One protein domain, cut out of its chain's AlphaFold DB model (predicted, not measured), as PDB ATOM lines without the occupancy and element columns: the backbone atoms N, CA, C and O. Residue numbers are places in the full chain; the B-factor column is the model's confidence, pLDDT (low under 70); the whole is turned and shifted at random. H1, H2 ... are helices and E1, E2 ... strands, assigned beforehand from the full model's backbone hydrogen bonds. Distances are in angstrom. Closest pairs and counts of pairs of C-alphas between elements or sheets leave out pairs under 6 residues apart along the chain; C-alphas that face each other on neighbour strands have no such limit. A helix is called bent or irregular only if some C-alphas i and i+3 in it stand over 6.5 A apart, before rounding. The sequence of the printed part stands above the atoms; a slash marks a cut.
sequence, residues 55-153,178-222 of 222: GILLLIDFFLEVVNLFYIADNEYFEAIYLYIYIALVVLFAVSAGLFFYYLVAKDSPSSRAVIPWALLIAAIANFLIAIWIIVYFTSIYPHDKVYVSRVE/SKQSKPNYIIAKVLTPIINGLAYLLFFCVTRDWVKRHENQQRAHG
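This is residues 55 to 153 and 178 to 222 of the 222 residues of the protein "Hypothetical protein" of Strombidium rassoulzadegani (UniProt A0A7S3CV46). A long rod of four helices lying side by side lengthwise, with a small sheet of two strands at one end. H1, H2 and H3 make an up-and-down bundle, each running against the one before it, and the long H4 packs on H3 and runs back along it. The 144 printed residues hold H1, H2, H3, E1, E2 and H4 in that order, mostly helix; E1 and E2 are antiparallel. The whole is loose, with a radius of gyration of the C-alphas of 18.3 A, and spans 64 by 23 by 22 A.

Find C-alpha 55 at (-86.870, -49.571, -50.515), where H1 begins; it runs to residue 73, 27.3 A. H2, residues 80 to 105, covers 36.3 A, and H3, residues 110 to 141, 46.1 A. H3 is only just irregular: C-alphas 114 and 117 are 6.7 A apart. E1 is residues 146 to 150 and E2 178 to 181. H4, residues 182 to 221, runs 58.5 A to C-alpha 221 at (-108.699, -47.052, -69.537), with a kink of 25 degrees near residue 189.

Look at Leu 59 and Ala 97, the closest C-alphas of the helical hairpin H1 and H2, 5.9 A apart. H2 and H3, also a hairpin, touch at Ser 96 and Ala 119, their closest C-alphas, 4.5 A apart. H3 and H4 touch at a shallow tilt of 16 degrees, opposite ways; their closest C-alphas, Ala 124 and Gly 197, are 4.0 A apart. H2 and H4 are apart. Between E1 and E2, N 147 and O 180 are 2.9 A apart, within hydrogen-bond range. Every O i to N i+4 pair is within range in H1, against 21 of 22 in H2, 24 of 28 in H3 and 34 of 36 in H4.

The two farthest C-alphas, Asp 145 and His 221, are 64.4 A apart. Residues 154 to 177 are not printed; C-alphas 153 and 178 are 9.7 A apart across this cut. Of the links printed whole, none is long. Only residue 222 has pLDDT under 70.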
ATOM      1  N   GLY A  55     -86.304 -48.617 -51.463       93.56
ATOM      2  CA  GLY A  55     -86.870 -49.571 -50.515       93.56
ATOM      3  C   GLY A  55     -85.831 -50.482 -49.881       93.56
ATOM      4  O   GLY A  55     -85.815 -50.660 -48.668       93.56
ATOM      5  N   ILE A  56     -84.930 -51.031 -50.696       95.31
ATOM      6  CA  ILE A  56     -83.822 -51.862 -50.213       95.31
ATOM      7  C   ILE A  56     -82.892 -51.039 -49.318       95.31
ATOM      8  O   ILE A  56     -82.532 -51.500 -48.238       95.31
ATOM      9  N   LEU A  57     -82.546 -49.812 -49.724       95.69
ATOM     10  CA  LEU A  57     -81.733 -48.911 -48.902       95.69
ATOM     11  C   LEU A  57     -82.406 -48.593 -47.561       95.69
ATOM     12  O   LEU A  57     -81.726 -48.577 -46.547       95.69
ATOM     13  N   LEU A  58     -83.727 -48.403 -47.539       97.50
ATOM     14  CA  LEU A  58     -84.508 -48.210 -46.312       97.50
ATOM     15  C   LEU A  58     -84.441 -49.431 -45.392       97.50
ATOM     16  O   LEU A  58     -84.243 -49.275 -44.191       97.50
ATOM     17  N   LEU A  59     -84.570 -50.645 -45.934       97.56
ATOM     18  CA  LEU A  59     -84.444 -51.864 -45.130       97.56
ATOM     19  C   LEU A  59     -83.031 -52.018 -44.559       97.56
ATOM     20  O   LEU A  59     -82.888 -52.345 -43.385       97.56
ATOM     21  N   ILE A  60     -81.994 -51.755 -45.363       97.31
ATOM     22  CA  ILE A  60     -80.599 -51.763 -44.900       97.31
ATOM     23  C   ILE A  60     -80.405 -50.735 -43.784       97.31
ATOM     24  O   ILE A  60     -79.848 -51.078 -42.746       97.31
ATOM     25  N   ASP A  61     -80.898 -49.510 -43.970       96.69
ATOM     26  CA  ASP A  61     -80.824 -48.441 -42.972       96.69
ATOM     27  C   ASP A  61     -81.494 -48.855 -41.657       96.69
ATOM     28  O   ASP A  61     -80.896 -48.762 -40.588       96.69
ATOM     29  N   PHE A  62     -82.689 -49.448 -41.729       98.12
ATOM     30  CA  PHE A  62     -83.362 -50.004 -40.558       98.12
ATOM     31  C   PHE A  62     -82.515 -51.065 -39.834       98.12
ATOM     32  O   PHE A  62     -82.402 -51.031 -38.608       98.12
ATOM     33  N   PHE A  63     -81.879 -51.992 -40.560       97.88
ATOM     34  CA  PHE A  63     -80.992 -52.982 -39.937       97.88
ATOM     35  C   PHE A  63     -79.757 -52.340 -39.296       97.88
ATOM     36  O   PHE A  63     -79.349 -52.771 -38.217       97.88
ATOM     37  N   LEU A  64     -79.180 -51.305 -39.911       96.06
ATOM     38  CA  LEU A  64     -78.082 -50.542 -39.310       96.06
ATOM     39  C   LEU A  64     -78.526 -49.851 -38.015       96.06
ATOM     40  O   LEU A  64     -77.778 -49.858 -37.037       96.06
ATOM     41  N   GLU A  65     -79.756 -49.341 -37.958       97.12
ATOM     42  CA  GLU A  65     -80.316 -48.758 -36.737       97.12
ATOM     43  C   GLU A  65     -80.555 -49.789 -35.627       97.12
ATOM     44  O   GLU A  65     -80.302 -49.522 -34.448       97.12
ATOM     45  N   VAL A  66     -80.954 -51.009 -35.987       97.50
ATOM     46  CA  VAL A  66     -81.020 -52.131 -35.040       97.50
ATOM     47  C   VAL A  66     -79.623 -52.502 -34.525       97.50
ATOM     48  O   VAL A  66     -79.456 -52.765 -33.336       97.50
ATOM     49  N   VAL A  67     -78.597 -52.481 -35.377       95.56
ATOM     50  CA  VAL A  67     -77.204 -52.689 -34.947       95.56
ATOM     51  C   VAL A  67     -76.742 -51.573 -34.002       95.56
ATOM     52  O   VAL A  67     -76.144 -51.864 -32.964       95.56
ATOM     53  N   ASN A  68     -77.076 -50.312 -34.292       93.88
ATOM     54  CA  ASN A  68     -76.794 -49.184 -33.400       93.88
ATOM     55  C   ASN A  68     -77.432 -49.373 -32.017       93.88
ATOM     56  O   ASN A  68     -76.781 -49.088 -31.015       93.88
ATOM     57  N   LEU A  69     -78.658 -49.902 -31.932       95.75
ATOM     58  CA  LEU A  69     -79.290 -50.212 -30.645       95.75
ATOM     59  C   LEU A  69     -78.457 -51.174 -29.791       95.75
ATOM     60  O   LEU A  69     -78.339 -50.955 -28.586       95.75
ATOM     61  N   PHE A  70     -77.851 -52.200 -30.393       94.62
ATOM     62  CA  PHE A  70     -76.970 -53.112 -29.658       94.62
ATOM     63  C   PHE A  70     -75.719 -52.403 -29.138       94.62
ATOM     64  O   PHE A  70     -75.333 -52.621 -27.990       94.62
ATOM     65  N   TYR A  71     -75.118 -51.513 -29.935       92.69
ATOM     66  CA  TYR A  71     -73.980 -50.711 -29.476       92.69
ATOM     67  C   TYR A  71     -74.355 -49.758 -28.345       92.69
ATOM     68  O   TYR A  71     -73.577 -49.590 -27.412       92.69
ATOM     69  N   ILE A  72     -75.549 -49.168 -28.397       93.94
ATOM     70  CA  ILE A  72     -76.057 -48.303 -27.331       93.94
ATOM     71  C   ILE A  72     -76.297 -49.113 -26.053       93.94
ATOM     72  O   ILE A  72     -75.922 -48.665 -24.975       93.94
ATOM     73  N   ALA A  73     -76.885 -50.305 -26.169       93.75
ATOM     74  CA  ALA A  73     -77.201 -51.163 -25.030       93.75
ATOM     75  C   ALA A  73     -75.957 -51.744 -24.333       93.75
ATOM     76  O   ALA A  73     -75.977 -51.910 -23.116       93.75
ATOM     77  N   ASP A  74     -74.880 -52.037 -25.071       91.69
ATOM     78  CA  ASP A  74     -73.605 -52.505 -24.492       91.69
ATOM     79  C   ASP A  74     -72.753 -51.362 -23.899       91.69
ATOM     80  O   ASP A  74     -71.729 -51.605 -23.252       91.69
ATOM     81  N   ASN A  75     -73.147 -50.105 -24.123       91.12
ATOM     82  CA  ASN A  75     -72.378 -48.948 -23.694       91.12
ATOM     83  C   ASN A  75     -72.764 -48.503 -22.281       91.12
ATOM     84  O   ASN A  75     -73.792 -47.866 -22.066       91.12
ATOM     85  N   GLU A  76     -71.883 -48.772 -21.321       91.69
ATOM     86  CA  GLU A  76     -72.088 -48.417 -19.909       91.69
ATOM     87  C   GLU A  76     -72.092 -46.905 -19.629       91.69
ATOM     88  O   GLU A  76     -72.549 -46.477 -18.570       91.69
ATOM     89  N   TYR A  77     -71.587 -46.091 -20.560       92.50
ATOM     90  CA  TYR A  77     -71.570 -44.633 -20.427       92.50
ATOM     91  C   TYR A  77     -72.865 -43.980 -20.899       92.50
ATOM     92  O   TYR A  77     -73.060 -42.792 -20.648       92.50
ATOM     93  N   PHE A  78     -73.726 -44.712 -21.608       92.81
ATOM     94  CA  PHE A  78     -75.008 -44.191 -22.057       92.81
ATOM     95  C   PHE A  78     -76.086 -44.479 -21.020       92.81
ATOM     96  O   PHE A  78     -76.318 -45.619 -20.623       92.81
ATOM     97  N   GLU A  79     -76.783 -43.435 -20.587       94.06
ATOM     98  CA  GLU A  79     -77.901 -43.593 -19.672       94.06
ATOM     99  C   GLU A  79     -79.074 -44.311 -20.338       94.06
ATOM    100  O   GLU A  79     -79.399 -44.093 -21.506       94.06
ATOM    101  N   ALA A  80     -79.793 -45.108 -19.546       94.88
ATOM    102  CA  ALA A  80     -80.911 -45.916 -20.024       94.88
ATOM    103  C   ALA A  80     -82.004 -45.096 -20.742       94.88
ATOM    104  O   ALA A  80     -82.653 -45.602 -21.656       94.88
ATOM    105  N   ILE A  81     -82.182 -43.817 -20.382       96.31
ATOM    106  CA  ILE A  81     -83.131 -42.922 -21.059       96.31
ATOM    107  C   ILE A  81     -82.804 -42.740 -22.547       96.31
ATOM    108  O   ILE A  81     -83.720 -42.683 -23.369       96.31
ATOM    109  N   TYR A  82     -81.514 -42.710 -22.903       96.75
ATOM    110  CA  TYR A  82     -81.071 -42.656 -24.292       96.75
ATOM    111  C   TYR A  82     -81.536 -43.882 -25.054       96.75
ATOM    112  O   TYR A  82     -82.198 -43.741 -26.083       96.75
ATOM    113  N   LEU A  83     -81.265 -45.063 -24.494       96.94
ATOM    114  CA  LEU A  83     -81.653 -46.344 -25.066       96.94
ATOM    115  C   LEU A  83     -83.173 -46.453 -25.236       96.94
ATOM    116  O   LEU A  83     -83.632 -46.786 -26.323       96.94
ATOM    117  N   TYR A  84     -83.969 -46.151 -24.206       97.81
ATOM    118  CA  TYR A  84     -85.424 -46.334 -24.273       97.81
ATOM    119  C   TYR A  84     -86.097 -45.440 -25.313       97.81
ATOM    120  O   TYR A  84     -86.959 -45.909 -26.059       97.81
ATOM    121  N   ILE A  85     -85.696 -44.170 -25.398       98.25
ATOM    122  CA  ILE A  85     -86.244 -43.271 -26.417       98.25
ATOM    123  C   ILE A  85     -85.751 -43.690 -27.805       98.25
ATOM    124  O   ILE A  85     -86.552 -43.732 -28.735       98.25
ATOM    125  N   TYR A  86     -84.486 -44.097 -27.943       98.06
ATOM    126  CA  TYR A  86     -83.971 -44.611 -29.214       98.06
ATOM    127  C   TYR A  86     -84.743 -45.853 -29.681       98.06
ATOM    128  O   TYR A  86     -85.141 -45.918 -30.840       98.06
ATOM    129  N   ILE A  87     -85.042 -46.801 -28.784       98.38
ATOM    130  CA  ILE A  87     -85.874 -47.979 -29.087       98.38
ATOM    131  C   ILE A  87     -87.246 -47.547 -29.610       98.38
ATOM    132  O   ILE A  87     -87.689 -48.060 -30.635       98.38
ATOM    133  N   ALA A  88     -87.915 -46.597 -28.951       98.50
ATOM    134  CA  ALA A  88     -89.224 -46.118 -29.394       98.50
ATOM    135  C   ALA A  88     -89.175 -45.514 -30.810       98.50
ATOM    136  O   ALA A  88     -90.067 -45.760 -31.626       98.50
ATOM    137  N   LEU A  89     -88.111 -44.773 -31.129       98.44
ATOM    138  CA  LEU A  89     -87.896 -44.200 -32.458       98.44
ATOM    139  C   LEU A  89     -87.578 -45.268 -33.515       98.44
ATOM    140  O   LEU A  89     -88.110 -45.209 -34.624       98.44
ATOM    141  N   VAL A  90     -86.784 -46.284 -33.174       98.25
ATOM    142  CA  VAL A  90     -86.503 -47.415 -34.073       98.25
ATOM    143  C   VAL A  90     -87.749 -48.274 -34.295       98.25
ATOM    144  O   VAL A  90     -87.957 -48.748 -35.405       98.25
ATOM    145  N   VAL A  91     -88.634 -48.423 -33.304       98.44
ATOM    146  CA  VAL A  91     -89.944 -49.079 -33.490       98.44
ATOM    147  C   VAL A  91     -90.815 -48.293 -34.472       98.44
ATOM    148  O   VAL A  91     -91.428 -48.893 -35.355       98.44
ATOM    149  N   LEU A  92     -90.838 -46.960 -34.383       98.38
ATOM    150  CA  LEU A  92     -91.512 -46.126 -35.383       98.38
ATOM    151  C   LEU A  92     -90.910 -46.341 -36.782       98.38
ATOM    152  O   LEU A  92     -91.650 -46.452 -37.762       98.38
ATOM    153  N   PHE A  93     -89.584 -46.458 -36.882       98.44
ATOM    154  CA  PHE A  93     -88.926 -46.757 -38.153       98.44
ATOM    155  C   PHE A  93     -89.243 -48.179 -38.656       98.44
ATOM    156  O   PHE A  93     -89.477 -48.373 -39.849       98.44
ATOM    157  N   ALA A  94     -89.372 -49.159 -37.757       98.38
ATOM    158  CA  ALA A  94     -89.767 -50.530 -38.082       98.38
ATOM    159  C   ALA A  94     -91.156 -50.595 -38.734       98.38
ATOM    160  O   ALA A  94     -91.367 -51.391 -39.646       98.38
ATOM    161  N   VAL A  95     -92.095 -49.733 -38.319       98.38
ATOM    162  CA  VAL A  95     -93.412 -49.618 -38.971       98.38
ATOM    163  C   VAL A  95     -93.249 -49.218 -40.437       98.38
ATOM    164  O   VAL A  95     -93.862 -49.830 -41.311       98.38
ATOM    165  N   SER A  96     -92.392 -48.237 -40.730       98.12
ATOM    166  CA  SER A  96     -92.085 -47.855 -42.111       98.12
ATOM    167  C   SER A  96     -91.457 -49.007 -42.902       98.12
ATOM    168  O   SER A  96     -91.936 -49.334 -43.992       98.12
ATOM    169  N   ALA A  97     -90.442 -49.666 -42.336       98.12
ATOM    170  CA  ALA A  97     -89.786 -50.816 -42.953       98.12
ATOM    171  C   ALA A  97     -90.784 -51.945 -43.256       98.12
ATOM    172  O   ALA A  97     -90.769 -52.500 -44.353       98.12
ATOM    173  N   GLY A  98     -91.707 -52.231 -42.335       97.81
ATOM    174  CA  GLY A  98     -92.768 -53.221 -42.514       97.81
ATOM    175  C   GLY A  98     -93.758 -52.855 -43.622       97.81
ATOM    176  O   GLY A  98     -94.103 -53.708 -44.439       97.81
ATOM    177  N   LEU A  99     -94.176 -51.588 -43.707       97.31
ATOM    178  CA  LEU A  99     -95.045 -51.105 -44.788       97.31
ATOM    179  C   LEU A  99     -94.366 -51.207 -46.159       97.31
ATOM    180  O   LEU A  99     -95.000 -51.602 -47.139       97.31
ATOM    181  N   PHE A 100     -93.075 -50.881 -46.237       96.12
ATOM    182  CA  PHE A 100     -92.325 -51.012 -47.483       96.12
ATOM    183  C   PHE A 100     -92.098 -52.483 -47.845       96.12
ATOM    184  O   PHE A 100     -92.289 -52.878 -48.994       96.12
ATOM    185  N   PHE A 101     -91.748 -53.319 -46.868       96.00
ATOM    186  CA  PHE A 101     -91.598 -54.757 -47.068       96.00
ATOM    187  C   PHE A 101     -92.899 -55.391 -47.567       96.00
ATOM    188  O   PHE A 101     -92.868 -56.172 -48.515       96.00
ATOM    189  N   TYR A 102     -94.047 -54.991 -47.007       95.81
ATOM    190  CA  TYR A 102     -95.359 -55.389 -47.513       95.81
ATOM    191  C   TYR A 102     -95.517 -55.059 -49.001       95.81
ATOM    192  O   TYR A 102     -95.943 -55.921 -49.762       95.81
ATOM    193  N   TYR A 103     -95.124 -53.863 -49.447       93.69
ATOM    194  CA  TYR A 103     -95.152 -53.516 -50.871       93.69
ATOM    195  C   TYR A 103     -94.260 -54.429 -51.733       93.69
ATOM    196  O   TYR A 103     -94.658 -54.777 -52.841       93.69
ATOM    197  N   LEU A 104     -93.091 -54.846 -51.235       91.94
ATOM    198  CA  LEU A 104     -92.172 -55.720 -51.980       91.94
ATOM    199  C   LEU A 104     -92.717 -57.139 -52.181       91.94
ATOM    200  O   LEU A 104     -92.420 -57.762 -53.199       91.94
ATOM    201  N   VAL A 105     -93.484 -57.657 -51.217       92.56
ATOM    202  CA  VAL A 105     -94.019 -59.029 -51.263       92.56
ATOM    203  C   VAL A 105     -95.458 -59.099 -51.769       92.56
ATOM    204  O   VAL A 105     -95.895 -60.144 -52.252       92.56
ATOM    205  N   ALA A 106     -96.220 -58.011 -51.654       91.31
ATOM    206  CA  ALA A 106     -97.594 -57.951 -52.126       91.31
ATOM    207  C   ALA A 106     -97.653 -57.914 -53.658       91.31
ATOM    208  O   ALA A 106     -96.792 -57.354 -54.336       91.31
ATOM    209  N   LYS A 107     -98.739 -58.456 -54.218       88.31
ATOM    210  CA  LYS A 107     -99.016 -58.335 -55.652       88.31
ATOM    211  C   LYS A 107     -99.126 -56.855 -56.039       88.31
ATOM    212  O   LYS A 107     -99.761 -56.065 -55.333       88.31
ATOM    213  N   ASP A 108     -98.536 -56.493 -57.178       87.19
ATOM    214  CA  ASP A 108     -98.613 -55.133 -57.711       87.19
ATOM    215  C   ASP A 108    -100.088 -54.762 -57.961       87.19
ATOM    216  O   ASP A 108    -100.778 -55.376 -58.778       87.19
ATOM    217  N   SER A 109    -100.597 -53.803 -57.190       87.50
ATOM    218  CA  SER A 109    -101.999 -53.384 -57.172       87.50
ATOM    219  C   SER A 109    -102.097 -51.916 -56.739       87.50
ATOM    220  O   SER A 109    -101.178 -51.406 -56.094       87.50
ATOM    221  N   PRO A 110    -103.198 -51.204 -57.037       87.81
ATOM    222  CA  PRO A 110    -103.376 -49.818 -56.588       87.81
ATOM    223  C   PRO A 110    -103.216 -49.669 -55.074       87.81
ATOM    224  O   PRO A 110    -102.531 -48.764 -54.603       87.81
ATOM    225  N   SER A 111    -103.777 -50.616 -54.322       88.56
ATOM    226  CA  SER A 111    -103.708 -50.640 -52.864       88.56
ATOM    227  C   SER A 111    -102.283 -50.834 -52.350       88.56
ATOM    228  O   SER A 111    -101.893 -50.139 -51.419       88.56
ATOM    229  N   SER A 112    -101.481 -51.724 -52.951       91.25
ATOM    230  CA  SER A 112    -100.081 -51.905 -52.529       91.25
ATOM    231  C   SER A 112     -99.211 -50.699 -52.892       91.25
ATOM    232  O   SER A 112     -98.397 -50.268 -52.078       91.25
ATOM    233  N   ARG A 113     -99.432 -50.071 -54.054       92.50
ATOM    234  CA  ARG A 113     -98.724 -48.842 -54.460       92.50
ATOM    235  C   ARG A 113     -99.031 -47.652 -53.552       92.50
ATOM    236  O   ARG A 113     -98.132 -46.864 -53.261       92.50
ATOM    237  N   ALA A 114    -100.271 -47.531 -53.080       94.06
ATOM    238  CA  ALA A 114    -100.696 -46.449 -52.195       94.06
ATOM    239  C   ALA A 114     -99.987 -46.461 -50.828       94.06
ATOM    240  O   ALA A 114     -99.938 -45.426 -50.169       94.06
ATOM    241  N   VAL A 115     -99.406 -47.593 -50.415       95.38
ATOM    242  CA  VAL A 115     -98.663 -47.724 -49.149       95.38
ATOM    243  C   VAL A 115     -97.274 -47.076 -49.221       95.38
ATOM    244  O   VAL A 115     -96.797 -46.551 -48.215       95.38
ATOM    245  N   ILE A 116     -96.635 -47.055 -50.397       95.88
ATOM    246  CA  ILE A 116     -95.235 -46.614 -50.555       95.88
ATOM    247  C   ILE A 116     -95.002 -45.181 -50.057       95.88
ATOM    248  O   ILE A 116     -94.070 -44.985 -49.272       95.88
ATOM    249  N   PRO A 117     -95.812 -44.170 -50.442       97.00
ATOM    250  CA  PRO A 117     -95.584 -42.810 -49.965       97.00
ATOM    251  C   PRO A 117     -95.680 -42.727 -48.436       97.00
ATOM    252  O   PRO A 117     -94.864 -42.067 -47.799       97.00
ATOM    253  N   TRP A 118     -96.626 -43.438 -47.821       97.38
ATOM    254  CA  TRP A 118     -96.776 -43.443 -46.364       97.38
ATOM    255  C   TRP A 118     -95.595 -44.099 -45.657       97.38
ATOM    256  O   TRP A 118     -95.114 -43.552 -44.667       97.38
ATOM    257  N   ALA A 119     -95.079 -45.210 -46.192       97.75
ATOM    258  CA  ALA A 119     -93.860 -45.826 -45.682       97.75
ATOM    259  C   ALA A 119     -92.699 -44.815 -45.686       97.75
ATOM    260  O   ALA A 119     -92.071 -44.590 -44.651       97.75
ATOM    261  N   LEU A 120     -92.470 -44.129 -46.809       98.12
ATOM    262  CA  LEU A 120     -91.394 -43.139 -46.942       98.12
ATOM    263  C   LEU A 120     -91.577 -41.916 -46.034       98.12
ATOM    264  O   LEU A 120     -90.608 -41.426 -45.462       98.12
ATOM    265  N   LEU A 121     -92.810 -41.441 -45.854       98.38
ATOM    266  CA  LEU A 121     -93.093 -40.328 -44.949       98.38
ATOM    267  C   LEU A 121     -92.787 -40.693 -43.491       98.38
ATOM    268  O   LEU A 121     -92.155 -39.911 -42.783       98.38
ATOM    269  N   ILE A 122     -93.199 -41.885 -43.050       98.31
ATOM    270  CA  ILE A 122     -92.914 -42.370 -41.692       98.31
ATOM    271  C   ILE A 122     -91.403 -42.554 -41.500       98.31
ATOM    272  O   ILE A 122     -90.881 -42.137 -40.468       98.31
ATOM    273  N   ALA A 123     -90.685 -43.094 -42.495       98.31
ATOM    274  CA  ALA A 123     -89.221 -43.200 -42.454       98.31
ATOM    275  C   ALA A 123     -88.548 -41.833 -42.302       98.31
ATOM    276  O   ALA A 123     -87.635 -41.691 -41.486       98.31
ATOM    277  N   ALA A 124     -89.007 -40.828 -43.054       98.44
ATOM    278  CA  ALA A 124     -88.482 -39.470 -42.969       98.44
ATOM    279  C   ALA A 124     -88.683 -38.876 -41.568       98.44
ATOM    280  O   ALA A 124     -87.740 -38.353 -40.976       98.44
ATOM    281  N   ILE A 125     -89.894 -39.003 -41.013       98.56
ATOM    282  CA  ILE A 125     -90.214 -38.526 -39.661       98.56
ATOM    283  C   ILE A 125     -89.343 -39.232 -38.619       98.56
ATOM    284  O   ILE A 125     -88.738 -38.561 -37.787       98.56
ATOM    285  N   ALA A 126     -89.239 -40.563 -38.675       98.50
ATOM    286  CA  ALA A 126     -88.426 -41.335 -37.738       98.50
ATOM    287  C   ALA A 126     -86.955 -40.895 -37.768       98.50
ATOM    288  O   ALA A 126     -86.372 -40.634 -36.720       98.50
ATOM    289  N   ASN A 127     -86.386 -40.715 -38.961       98.44
ATOM    290  CA  ASN A 127     -85.007 -40.267 -39.138       98.44
ATOM    291  C   ASN A 127     -84.758 -38.863 -38.560       98.44
ATOM    292  O   ASN A 127     -83.792 -38.658 -37.823       98.44
ATOM    293  N   PHE A 128     -85.648 -37.896 -38.807       98.56
ATOM    294  CA  PHE A 128     -85.508 -36.568 -38.198       98.56
ATOM    295  C   PHE A 128     -85.653 -36.603 -36.676       98.56
ATOM    296  O   PHE A 128     -84.917 -35.903 -35.981       98.56
ATOM    297  N   LEU A 129     -86.553 -37.430 -36.141       98.56
ATOM    298  CA  LEU A 129     -86.689 -37.600 -34.694       98.56
ATOM    299  C   LEU A 129     -85.446 -38.249 -34.072       98.56
ATOM    300  O   LEU A 129     -85.016 -37.800 -33.013       98.56
ATOM    301  N   ILE A 130     -84.834 -39.239 -34.734       98.25
ATOM    302  CA  ILE A 130     -83.553 -39.836 -34.317       98.25
ATOM    303  C   ILE A 130     -82.460 -38.764 -34.285       98.25
ATOM    304  O   ILE A 130     -81.787 -38.604 -33.266       98.25
ATOM    305  N   ALA A 131     -82.329 -37.967 -35.349       98.19
ATOM    306  CA  ALA A 131     -81.361 -36.874 -35.415       98.19
ATOM    307  C   ALA A 131     -81.552 -35.858 -34.273       98.19
ATOM    308  O   ALA A 131     -80.595 -35.515 -33.576       98.19
ATOM    309  N   ILE A 132     -82.791 -35.413 -34.041       98.38
ATOM    310  CA  ILE A 132     -83.131 -34.492 -32.948       98.38
ATOM    311  C   ILE A 132     -82.797 -35.121 -31.594       98.38
ATOM    312  O   ILE A 132     -82.197 -34.457 -30.748       98.38
ATOM    313  N   TRP A 133     -83.143 -36.392 -31.390       98.31
ATOM    314  CA  TRP A 133     -82.889 -37.085 -30.133       98.31
ATOM    315  C   TRP A 133     -81.396 -37.187 -29.815       98.31
ATOM    316  O   TRP A 133     -80.990 -36.865 -28.698       98.31
ATOM    317  N   ILE A 134     -80.566 -37.537 -30.803       96.88
ATOM    318  CA  ILE A 134     -79.104 -37.575 -30.657       96.88
ATOM    319  C   ILE A 134     -78.577 -36.196 -30.239       96.88
ATOM    320  O   ILE A 134     -77.794 -36.097 -29.294       96.88
ATOM    321  N   ILE A 135     -79.020 -35.121 -30.902       97.44
ATOM    322  CA  ILE A 135     -78.597 -33.754 -30.562       97.44
ATOM    323  C   ILE A 135     -78.987 -33.421 -29.121       97.44
ATOM    324  O   ILE A 135     -78.124 -33.036 -28.331       97.44
ATOM    325  N   VAL A 136     -80.265 -33.576 -28.765       97.62
ATOM    326  CA  VAL A 136     -80.789 -33.227 -27.433       97.62
ATOM    327  C   VAL A 136     -80.059 -34.002 -26.343       97.62
ATOM    328  O   VAL A 136     -79.580 -33.407 -25.377       97.62
ATOM    329  N   TYR A 137     -79.904 -35.312 -26.519       97.31
ATOM    330  CA  TYR A 137     -79.248 -36.151 -25.531       97.31
ATOM    331  C   TYR A 137     -77.775 -35.767 -25.328       97.31
ATOM    332  O   TYR A 137     -77.380 -35.464 -24.203       97.31
ATOM    333  N   PHE A 138     -76.960 -35.686 -26.386       95.88
ATOM    334  CA  PHE A 138     -75.520 -35.436 -26.219       95.88
ATOM    335  C   PHE A 138     -75.168 -33.996 -25.819       95.88
ATOM    336  O   PHE A 138     -74.104 -33.765 -25.228       95.88
ATOM    337  N   THR A 139     -76.041 -33.032 -26.121       95.19
ATOM    338  CA  THR A 139     -75.844 -31.624 -25.740       95.19
ATOM    339  C   THR A 139     -76.349 -31.302 -24.340       95.19
ATOM    340  O   THR A 139     -75.687 -30.531 -23.650       95.19
ATOM    341  N   SER A 140     -77.480 -31.876 -23.915       94.56
ATOM    342  CA  SER A 140     -78.170 -31.453 -22.684       94.56
ATOM    343  C   SER A 140     -78.216 -32.501 -21.573       94.56
ATOM    344  O   SER A 140     -78.324 -32.120 -20.412       94.56
ATOM    345  N   ILE A 141     -78.154 -33.796 -21.895       95.19
ATOM    346  CA  ILE A 141     -78.340 -34.874 -20.906       95.19
ATOM    347  C   ILE A 141     -77.008 -35.558 -20.597       95.19
ATOM    348  O   ILE A 141     -76.663 -35.742 -19.436       95.19
ATOM    349  N   TYR A 142     -76.234 -35.881 -21.633       93.94
ATOM    350  CA  TYR A 142     -75.039 -36.705 -21.516       93.94
ATOM    351  C   TYR A 142     -73.945 -36.051 -20.633       93.94
ATOM    352  O   TYR A 142     -73.397 -34.997 -21.007       93.94
ATOM    353  N   PRO A 143     -73.561 -36.684 -19.506       91.44
ATOM    354  CA  PRO A 143     -72.849 -36.047 -18.396       91.44
ATOM    355  C   PRO A 143     -71.349 -35.887 -18.640       91.44
ATOM    356  O   PRO A 143     -70.674 -35.157 -17.920       91.44
ATOM    357  N   HIS A 144     -70.794 -36.577 -19.637       90.38
ATOM    358  CA  HIS A 144     -69.355 -36.612 -19.876       90.38
ATOM    359  C   HIS A 144     -68.941 -35.664 -20.995       90.38
ATOM    360  O   HIS A 144     -69.533 -35.704 -22.064       90.38
ATOM    361  N   ASP A 145     -67.849 -34.912 -20.839       89.56
ATOM    362  CA  ASP A 145     -67.327 -33.995 -21.875       89.56
ATOM    363  C   ASP A 145     -66.890 -34.682 -23.177       89.56
ATOM    364  O   ASP A 145     -66.804 -34.057 -24.237       89.56
ATOM    365  N   LYS A 146     -66.588 -35.981 -23.105       90.56
ATOM    366  CA  LYS A 146     -66.192 -36.816 -24.241       90.56
ATOM    367  C   LYS A 146     -67.143 -37.995 -24.365       90.56
ATOM    368  O   LYS A 146     -67.564 -38.576 -23.365       90.56
ATOM    369  N   VAL A 147     -67.453 -38.357 -25.602       90.62
ATOM    370  CA  VAL A 147     -68.282 -39.524 -25.898       90.62
ATOM    371  C   VAL A 147     -67.397 -40.761 -25.889       90.62
ATOM    372  O   VAL A 147     -66.344 -40.783 -26.537       90.62
ATOM    373  N   TYR A 148     -67.807 -41.763 -25.120       89.19
ATOM    374  CA  TYR A 148     -67.152 -43.061 -25.063       89.19
ATOM    375  C   TYR A 148     -67.843 -43.980 -26.060       89.19
ATOM    376  O   TYR A 148     -69.017 -44.294 -25.903       89.19
ATOM    377  N   VAL A 149     -67.125 -44.371 -27.108       87.38
ATOM    378  CA  VAL A 149     -67.644 -45.201 -28.203       87.38
ATOM    379  C   VAL A 149     -66.925 -46.542 -28.170       87.38
ATOM    380  O   VAL A 149     -65.707 -46.578 -27.960       87.38
ATOM    381  N   SER A 150     -67.647 -47.644 -28.368       83.62
ATOM    382  CA  SER A 150     -67.026 -48.971 -28.439       83.62
ATOM    383  C   SER A 150     -66.039 -49.040 -29.613       83.62
ATOM    384  O   SER A 150     -66.314 -48.526 -30.698       83.62
ATOM    385  N   ARG A 151     -64.872 -49.676 -29.433       77.81
ATOM    386  CA  ARG A 151     -63.914 -49.870 -30.548       77.81
ATOM    387  C   ARG A 151     -64.508 -50.698 -31.689       77.81
ATOM    388  O   ARG A 151     -64.186 -50.439 -32.844       77.81
ATOM    389  N   VAL A 152     -65.405 -51.631 -31.363       79.62
ATOM    390  CA  VAL A 152     -66.119 -52.458 -32.349       79.62
ATOM    391  C   VAL A 152     -66.962 -51.578 -33.271       79.62
ATOM    392  O   VAL A 152     -66.892 -51.713 -34.487       79.62
ATOM    393  N   GLU A 153     -67.680 -50.610 -32.701       81.62
ATOM    394  CA  GLU A 153     -68.483 -49.646 -33.458       81.62
ATOM    395  C   GLU A 153     -67.619 -48.754 -34.366       81.62
ATOM    396  O   GLU A 153     -68.038 -48.387 -35.460       81.62
ATOM    397  N   SER A 178     -63.094 -46.077 -27.024       85.19
ATOM    398  CA  SER A 178     -62.364 -44.969 -27.635       85.19
ATOM    399  C   SER A 178     -63.058 -43.650 -27.297       85.19
ATOM    400  O   SER A 178     -64.282 -43.545 -27.360       85.19
ATOM    401  N   LYS A 179     -62.277 -42.621 -26.955       88.00
ATOM    402  CA  LYS A 179     -62.806 -41.282 -26.662       88.00
ATOM    403  C   LYS A 179     -62.970 -40.493 -27.959       88.00
ATOM    404  O   LYS A 179     -62.060 -40.452 -28.785       88.00
ATOM    405  N   GLN A 180     -64.103 -39.822 -28.114       89.75
ATOM    406  CA  GLN A 180     -64.381 -38.903 -29.217       89.75
ATOM    407  C   GLN A 180     -64.917 -37.580 -28.662       89.75
ATOM    408  O   GLN A 180     -65.548 -37.550 -27.603       89.75
ATOM    409  N   SER A 181     -64.640 -36.463 -29.335       92.31
ATOM    410  CA  SER A 181     -65.232 -35.177 -28.949       92.31
ATOM    411  C   SER A 181     -66.744 -35.196 -29.209       92.31
ATOM    412  O   SER A 181     -67.189 -35.749 -30.219       92.31
ATOM    413  N   LYS A 182     -67.538 -34.577 -28.317       91.69
ATOM    414  CA  LYS A 182     -69.000 -34.472 -28.485       91.69
ATOM    415  C   LYS A 182     -69.401 -33.928 -29.862       91.69
ATOM    416  O   LYS A 182     -70.202 -34.592 -30.513       91.69
ATOM    417  N   PRO A 183     -68.840 -32.804 -30.359       92.88
ATOM    418  CA  PRO A 183     -69.264 -32.253 -31.645       92.88
ATOM    419  C   PRO A 183     -69.015 -33.220 -32.804       92.88
ATOM    420  O   PRO A 183     -69.901 -33.419 -33.629       92.88
ATOM    421  N   ASN A 184     -67.857 -33.890 -32.833       92.06
ATOM    422  CA  ASN A 184     -67.540 -34.830 -33.908       92.06
ATOM    423  C   ASN A 184     -68.447 -36.060 -33.860       92.06
ATOM    424  O   ASN A 184     -68.823 -36.574 -34.908       92.06
ATOM    425  N   TYR A 185     -68.773 -36.547 -32.661       92.88
ATOM    426  CA  TYR A 185     -69.697 -37.667 -32.505       92.88
ATOM    427  C   TYR A 185     -71.111 -37.291 -32.962       92.88
ATOM    428  O   TYR A 185     -71.695 -38.006 -33.771       92.88
ATOM    429  N   ILE A 186     -71.622 -36.140 -32.507       94.25
ATOM    430  CA  ILE A 186     -72.941 -35.630 -32.900       94.25
ATOM    431  C   ILE A 186     -73.002 -35.474 -34.418       94.25
ATOM    432  O   ILE A 186     -73.892 -36.042 -35.034       94.25
ATOM    433  N   ILE A 187     -72.042 -34.782 -35.041       94.12
ATOM    434  CA  ILE A 187     -72.028 -34.582 -36.499       94.12
ATOM    435  C   ILE A 187     -72.020 -35.926 -37.233       94.12
ATOM    436  O   ILE A 187     -72.839 -36.130 -38.125       94.12
ATOM    437  N   ALA A 188     -71.147 -36.858 -36.838       92.69
ATOM    438  CA  ALA A 188     -71.047 -38.160 -37.493       92.69
ATOM    439  C   ALA A 188     -72.347 -38.975 -37.395       92.69
ATOM    440  O   ALA A 188     -72.738 -39.614 -38.369       92.69
ATOM    441  N   LYS A 189     -73.025 -38.945 -36.241       93.50
ATOM    442  CA  LYS A 189     -74.252 -39.721 -36.005       93.50
ATOM    443  C   LYS A 189     -75.525 -39.045 -36.500       93.50
ATOM    444  O   LYS A 189     -76.484 -39.733 -36.811       93.50
ATOM    445  N   VAL A 190     -75.544 -37.719 -36.593       96.62
ATOM    446  CA  VAL A 190     -76.703 -36.937 -37.053       96.62
ATOM    447  C   VAL A 190     -76.738 -36.809 -38.575       96.62
ATOM    448  O   VAL A 190     -77.816 -36.704 -39.156       96.62
ATOM    449  N   LEU A 191     -75.580 -36.826 -39.240       95.88
ATOM    450  CA  LEU A 191     -75.508 -36.607 -40.684       95.88
ATOM    451  C   LEU A 191     -76.282 -37.672 -41.475       95.88
ATOM    452  O   LEU A 191     -77.081 -37.319 -42.339       95.88
ATOM    453  N   THR A 192     -76.081 -38.951 -41.152       94.19
ATOM    454  CA  THR A 192     -76.761 -40.075 -41.815       94.19
ATOM    455  C   THR A 192     -78.288 -39.967 -41.744       94.19
ATOM    456  O   THR A 192     -78.905 -39.892 -42.809       94.19
ATOM    457  N   PRO A 193     -78.924 -39.858 -40.558       96.62
ATOM    458  CA  PRO A 193     -80.378 -39.765 -40.486       96.62
ATOM    459  C   PRO A 193     -80.930 -38.490 -41.135       96.62
ATOM    460  O   PRO A 193     -82.012 -38.517 -41.712       96.62
ATOM    461  N   ILE A 194     -80.197 -37.369 -41.136       97.81
ATOM    462  CA  ILE A 194     -80.629 -36.177 -41.885       97.81
ATOM    463  C   ILE A 194     -80.640 -36.444 -43.394       97.81
ATOM    464  O   ILE A 194     -81.625 -36.124 -44.062       97.81
ATOM    465  N   ILE A 195     -79.566 -37.021 -43.941       97.06
ATOM    466  CA  ILE A 195     -79.471 -37.330 -45.375       97.06
ATOM    467  C   ILE A 195     -80.574 -38.314 -45.776       97.06
ATOM    468  O   ILE A 195     -81.288 -38.066 -46.751       97.06
ATOM    469  N   ASN A 196     -80.761 -39.382 -45.000       95.94
ATOM    470  CA  ASN A 196     -81.793 -40.385 -45.248       95.94
ATOM    471  C   ASN A 196     -83.194 -39.779 -45.129       95.94
ATOM    472  O   ASN A 196     -84.015 -39.945 -46.029       95.94
ATOM    473  N   GLY A 197     -83.451 -38.991 -44.083       97.31
ATOM    474  CA  GLY A 197     -84.722 -38.294 -43.887       97.31
ATOM    475  C   GLY A 197     -85.085 -37.379 -45.058       97.31
ATOM    476  O   GLY A 197     -86.217 -37.411 -45.544       97.31
ATOM    477  N   LEU A 198     -84.116 -36.615 -45.576       97.75
ATOM    478  CA  LEU A 198     -84.298 -35.786 -46.770       97.75
ATOM    479  C   LEU A 198     -84.549 -36.631 -48.023       97.75
ATOM    480  O   LEU A 198     -85.458 -36.320 -48.793       97.75
ATOM    481  N   ALA A 199     -83.788 -37.709 -48.225       96.50
ATOM    482  CA  ALA A 199     -83.975 -38.612 -49.358       96.50
ATOM    483  C   ALA A 199     -85.379 -39.243 -49.352       96.50
ATOM    484  O   ALA A 199     -86.077 -39.208 -50.370       96.50
ATOM    485  N   TYR A 200     -85.839 -39.744 -48.204       97.56
ATOM    486  CA  TYR A 200     -87.179 -40.313 -48.058       97.56
ATOM    487  C   TYR A 200     -88.276 -39.267 -48.253       97.56
ATOM    488  O   TYR A 200     -89.274 -39.557 -48.909       97.56
ATOM    489  N   LEU A 201     -88.084 -38.036 -47.771       97.50
ATOM    490  CA  LEU A 201     -89.046 -36.952 -47.970       97.50
ATOM    491  C   LEU A 201     -89.161 -36.537 -49.446       97.50
ATOM    492  O   LEU A 201     -90.263 -36.317 -49.950       97.50
ATOM    493  N   LEU A 202     -88.040 -36.472 -50.165       95.94
ATOM    494  CA  LEU A 202     -88.044 -36.215 -51.606       95.94
ATOM    495  C   LEU A 202     -88.790 -37.324 -52.354       95.94
ATOM    496  O   LEU A 202     -89.660 -37.049 -53.184       95.94
ATOM    497  N   PHE A 203     -88.506 -38.585 -52.031       95.12
ATOM    498  CA  PHE A 203     -89.176 -39.711 -52.672       95.12
ATOM    499  C   PHE A 203     -90.624 -39.896 -52.239       95.12
ATOM    500  O   PHE A 203     -91.410 -40.423 -53.023       95.12
ATOM    501  N   PHE A 204     -91.027 -39.424 -51.062       96.75
ATOM    502  CA  PHE A 204     -92.437 -39.321 -50.697       96.75
ATOM    503  C   PHE A 204     -93.194 -38.471 -51.723       96.75
ATOM    504  O   PHE A 204     -94.213 -38.912 -52.253       96.75
ATOM    505  N   CYS A 205     -92.669 -37.296 -52.081       95.69
ATOM    506  CA  CYS A 205     -93.280 -36.448 -53.108       95.69
ATOM    507  C   CYS A 205     -93.335 -37.164 -54.467       95.69
ATOM    508  O   CYS A 205     -94.391 -37.218 -55.100       95.69
ATOM    509  N   VAL A 206     -92.225 -37.784 -54.879       93.56
ATOM    510  CA  VAL A 206     -92.124 -38.504 -56.161       93.56
ATOM    511  C   VAL A 206     -93.101 -39.681 -56.237       93.56
ATOM    512  O   VAL A 206     -93.805 -39.842 -57.237       93.56
ATOM    513  N   THR A 207     -93.163 -40.501 -55.189       93.88
ATOM    514  CA  THR A 207     -94.032 -41.685 -55.126       93.88
ATOM    515  C   THR A 207     -95.496 -41.299 -54.995       93.88
ATOM    516  O   THR A 207     -96.339 -41.931 -55.623       93.88
ATOM    517  N   ARG A 208     -95.824 -40.222 -54.274       94.75
ATOM    518  CA  ARG A 208     -97.197 -39.703 -54.208       94.75
ATOM    519  C   ARG A 208     -97.700 -39.285 -55.584       94.75
ATOM    520  O   ARG A 208     -98.823 -39.618 -55.959       94.75
ATOM    521  N   ASP A 209     -96.873 -38.584 -56.352       92.00
ATOM    522  CA  ASP A 209     -97.228 -38.191 -57.714       92.00
ATOM    523  C   ASP A 209     -97.303 -39.401 -58.651       92.00
ATOM    524  O   ASP A 209     -98.135 -39.434 -59.557       92.00
ATOM    525  N   TRP A 210     -96.449 -40.399 -58.443       90.44
ATOM    526  CA  TRP A 210     -96.476 -41.660 -59.181       90.44
ATOM    527  C   TRP A 210     -97.767 -42.455 -58.949       90.44
ATOM    528  O   TRP A 210     -98.408 -42.856 -59.921       90.44
ATOM    529  N   VAL A 211     -98.208 -42.598 -57.694       91.88
ATOM    530  CA  VAL A 211     -99.482 -43.255 -57.348       91.88
ATOM    531  C   VAL A 211    -100.657 -42.550 -58.028       91.88
ATOM    532  O   VAL A 211    -101.442 -43.199 -58.715       91.88
ATOM    533  N   LYS A 212    -100.732 -41.213 -57.943       90.62
ATOM    534  CA  LYS A 212    -101.805 -40.429 -58.584       90.62
ATOM    535  C   LYS A 212    -101.881 -40.632 -60.098       90.62
ATOM    536  O   LYS A 212    -102.970 -40.675 -60.666       90.62
ATOM    537  N   ARG A 213    -100.737 -40.747 -60.781       87.62
ATOM    538  CA  ARG A 213    -100.713 -41.000 -62.233       87.62
ATOM    539  C   ARG A 213    -101.258 -42.379 -62.577       87.62
ATOM    540  O   ARG A 213    -102.030 -42.498 -63.524       87.62
ATOM    541  N   HIS A 214    -100.901 -43.389 -61.791       85.12
ATOM    542  CA  HIS A 214    -101.448 -44.732 -61.948       85.12
ATOM    543  C   HIS A 214    -102.966 -44.771 -61.747       85.12
ATOM    544  O   HIS A 214    -103.658 -45.397 -62.546       85.12
ATOM    545  N   GLU A 215    -103.488 -44.071 -60.737       86.75
ATOM    546  CA  GLU A 215    -104.935 -43.955 -60.510       86.75
ATOM    547  C   GLU A 215    -105.646 -43.280 -61.691       86.75
ATOM    548  O   GLU A 215    -106.677 -43.762 -62.157       86.75
ATOM    549  N   ASN A 216    -105.084 -42.188 -62.219       85.56
ATOM    550  CA  ASN A 216    -105.662 -41.477 -63.360       85.56
ATOM    551  C   ASN A 216    -105.677 -42.331 -64.633       85.56
ATOM    552  O   ASN A 216    -106.658 -42.296 -65.370       85.56
ATOM    553  N   GLN A 217    -104.623 -43.113 -64.886       79.75
ATOM    554  CA  GLN A 217    -104.582 -44.007 -66.043       79.75
ATOM    555  C   GLN A 217    -105.614 -45.133 -65.922       79.75
ATOM    556  O   GLN A 217    -106.287 -45.451 -66.898       79.75
ATOM    557  N   GLN A 218    -105.797 -45.691 -64.724       79.44
ATOM    558  CA  GLN A 218    -106.834 -46.695 -64.486       79.44
ATOM    559  C   GLN A 218    -108.238 -46.143 -64.712       79.44
ATOM    560  O   GLN A 218    -109.057 -46.828 -65.300       79.44
ATOM    561  N   ARG A 219    -108.505 -44.892 -64.321       79.12
ATOM    562  CA  ARG A 219    -109.790 -44.230 -64.607       79.12
ATOM    563  C   ARG A 219    -110.014 -43.930 -66.090       79.12
ATOM    564  O   ARG A 219    -111.155 -43.783 -66.501       79.12
ATOM    565  N   ALA A 220    -108.945 -43.751 -66.863       77.75
ATOM    566  CA  ALA A 220    -109.035 -43.417 -68.282       77.75
ATOM    567  C   ALA A 220    -109.194 -44.652 -69.186       77.75
ATOM    568  O   ALA A 220    -109.684 -44.514 -70.305       77.75
ATOM    569  N   HIS A 221    -108.752 -45.829 -68.726       70.88
ATOM    570  CA  HIS A 221    -108.699 -47.052 -69.537       70.88
ATOM    571  C   HIS A 221    -109.443 -48.257 -68.945       70.88
ATOM    572  O   HIS A 221    -109.624 -49.232 -69.669       70.88
ATOM    573  N   GLY A 222    -109.819 -48.233 -67.664       58.66
ATOM    574  CA  GLY A 222    -110.632 -49.265 -67.009       58.66
ATOM    575  C   GLY A 222    -112.108 -48.907 -67.002       58.66
ATOM    576  O   GLY A 222    -112.913 -49.861 -67.035       58.66
TER     577      GLY A 222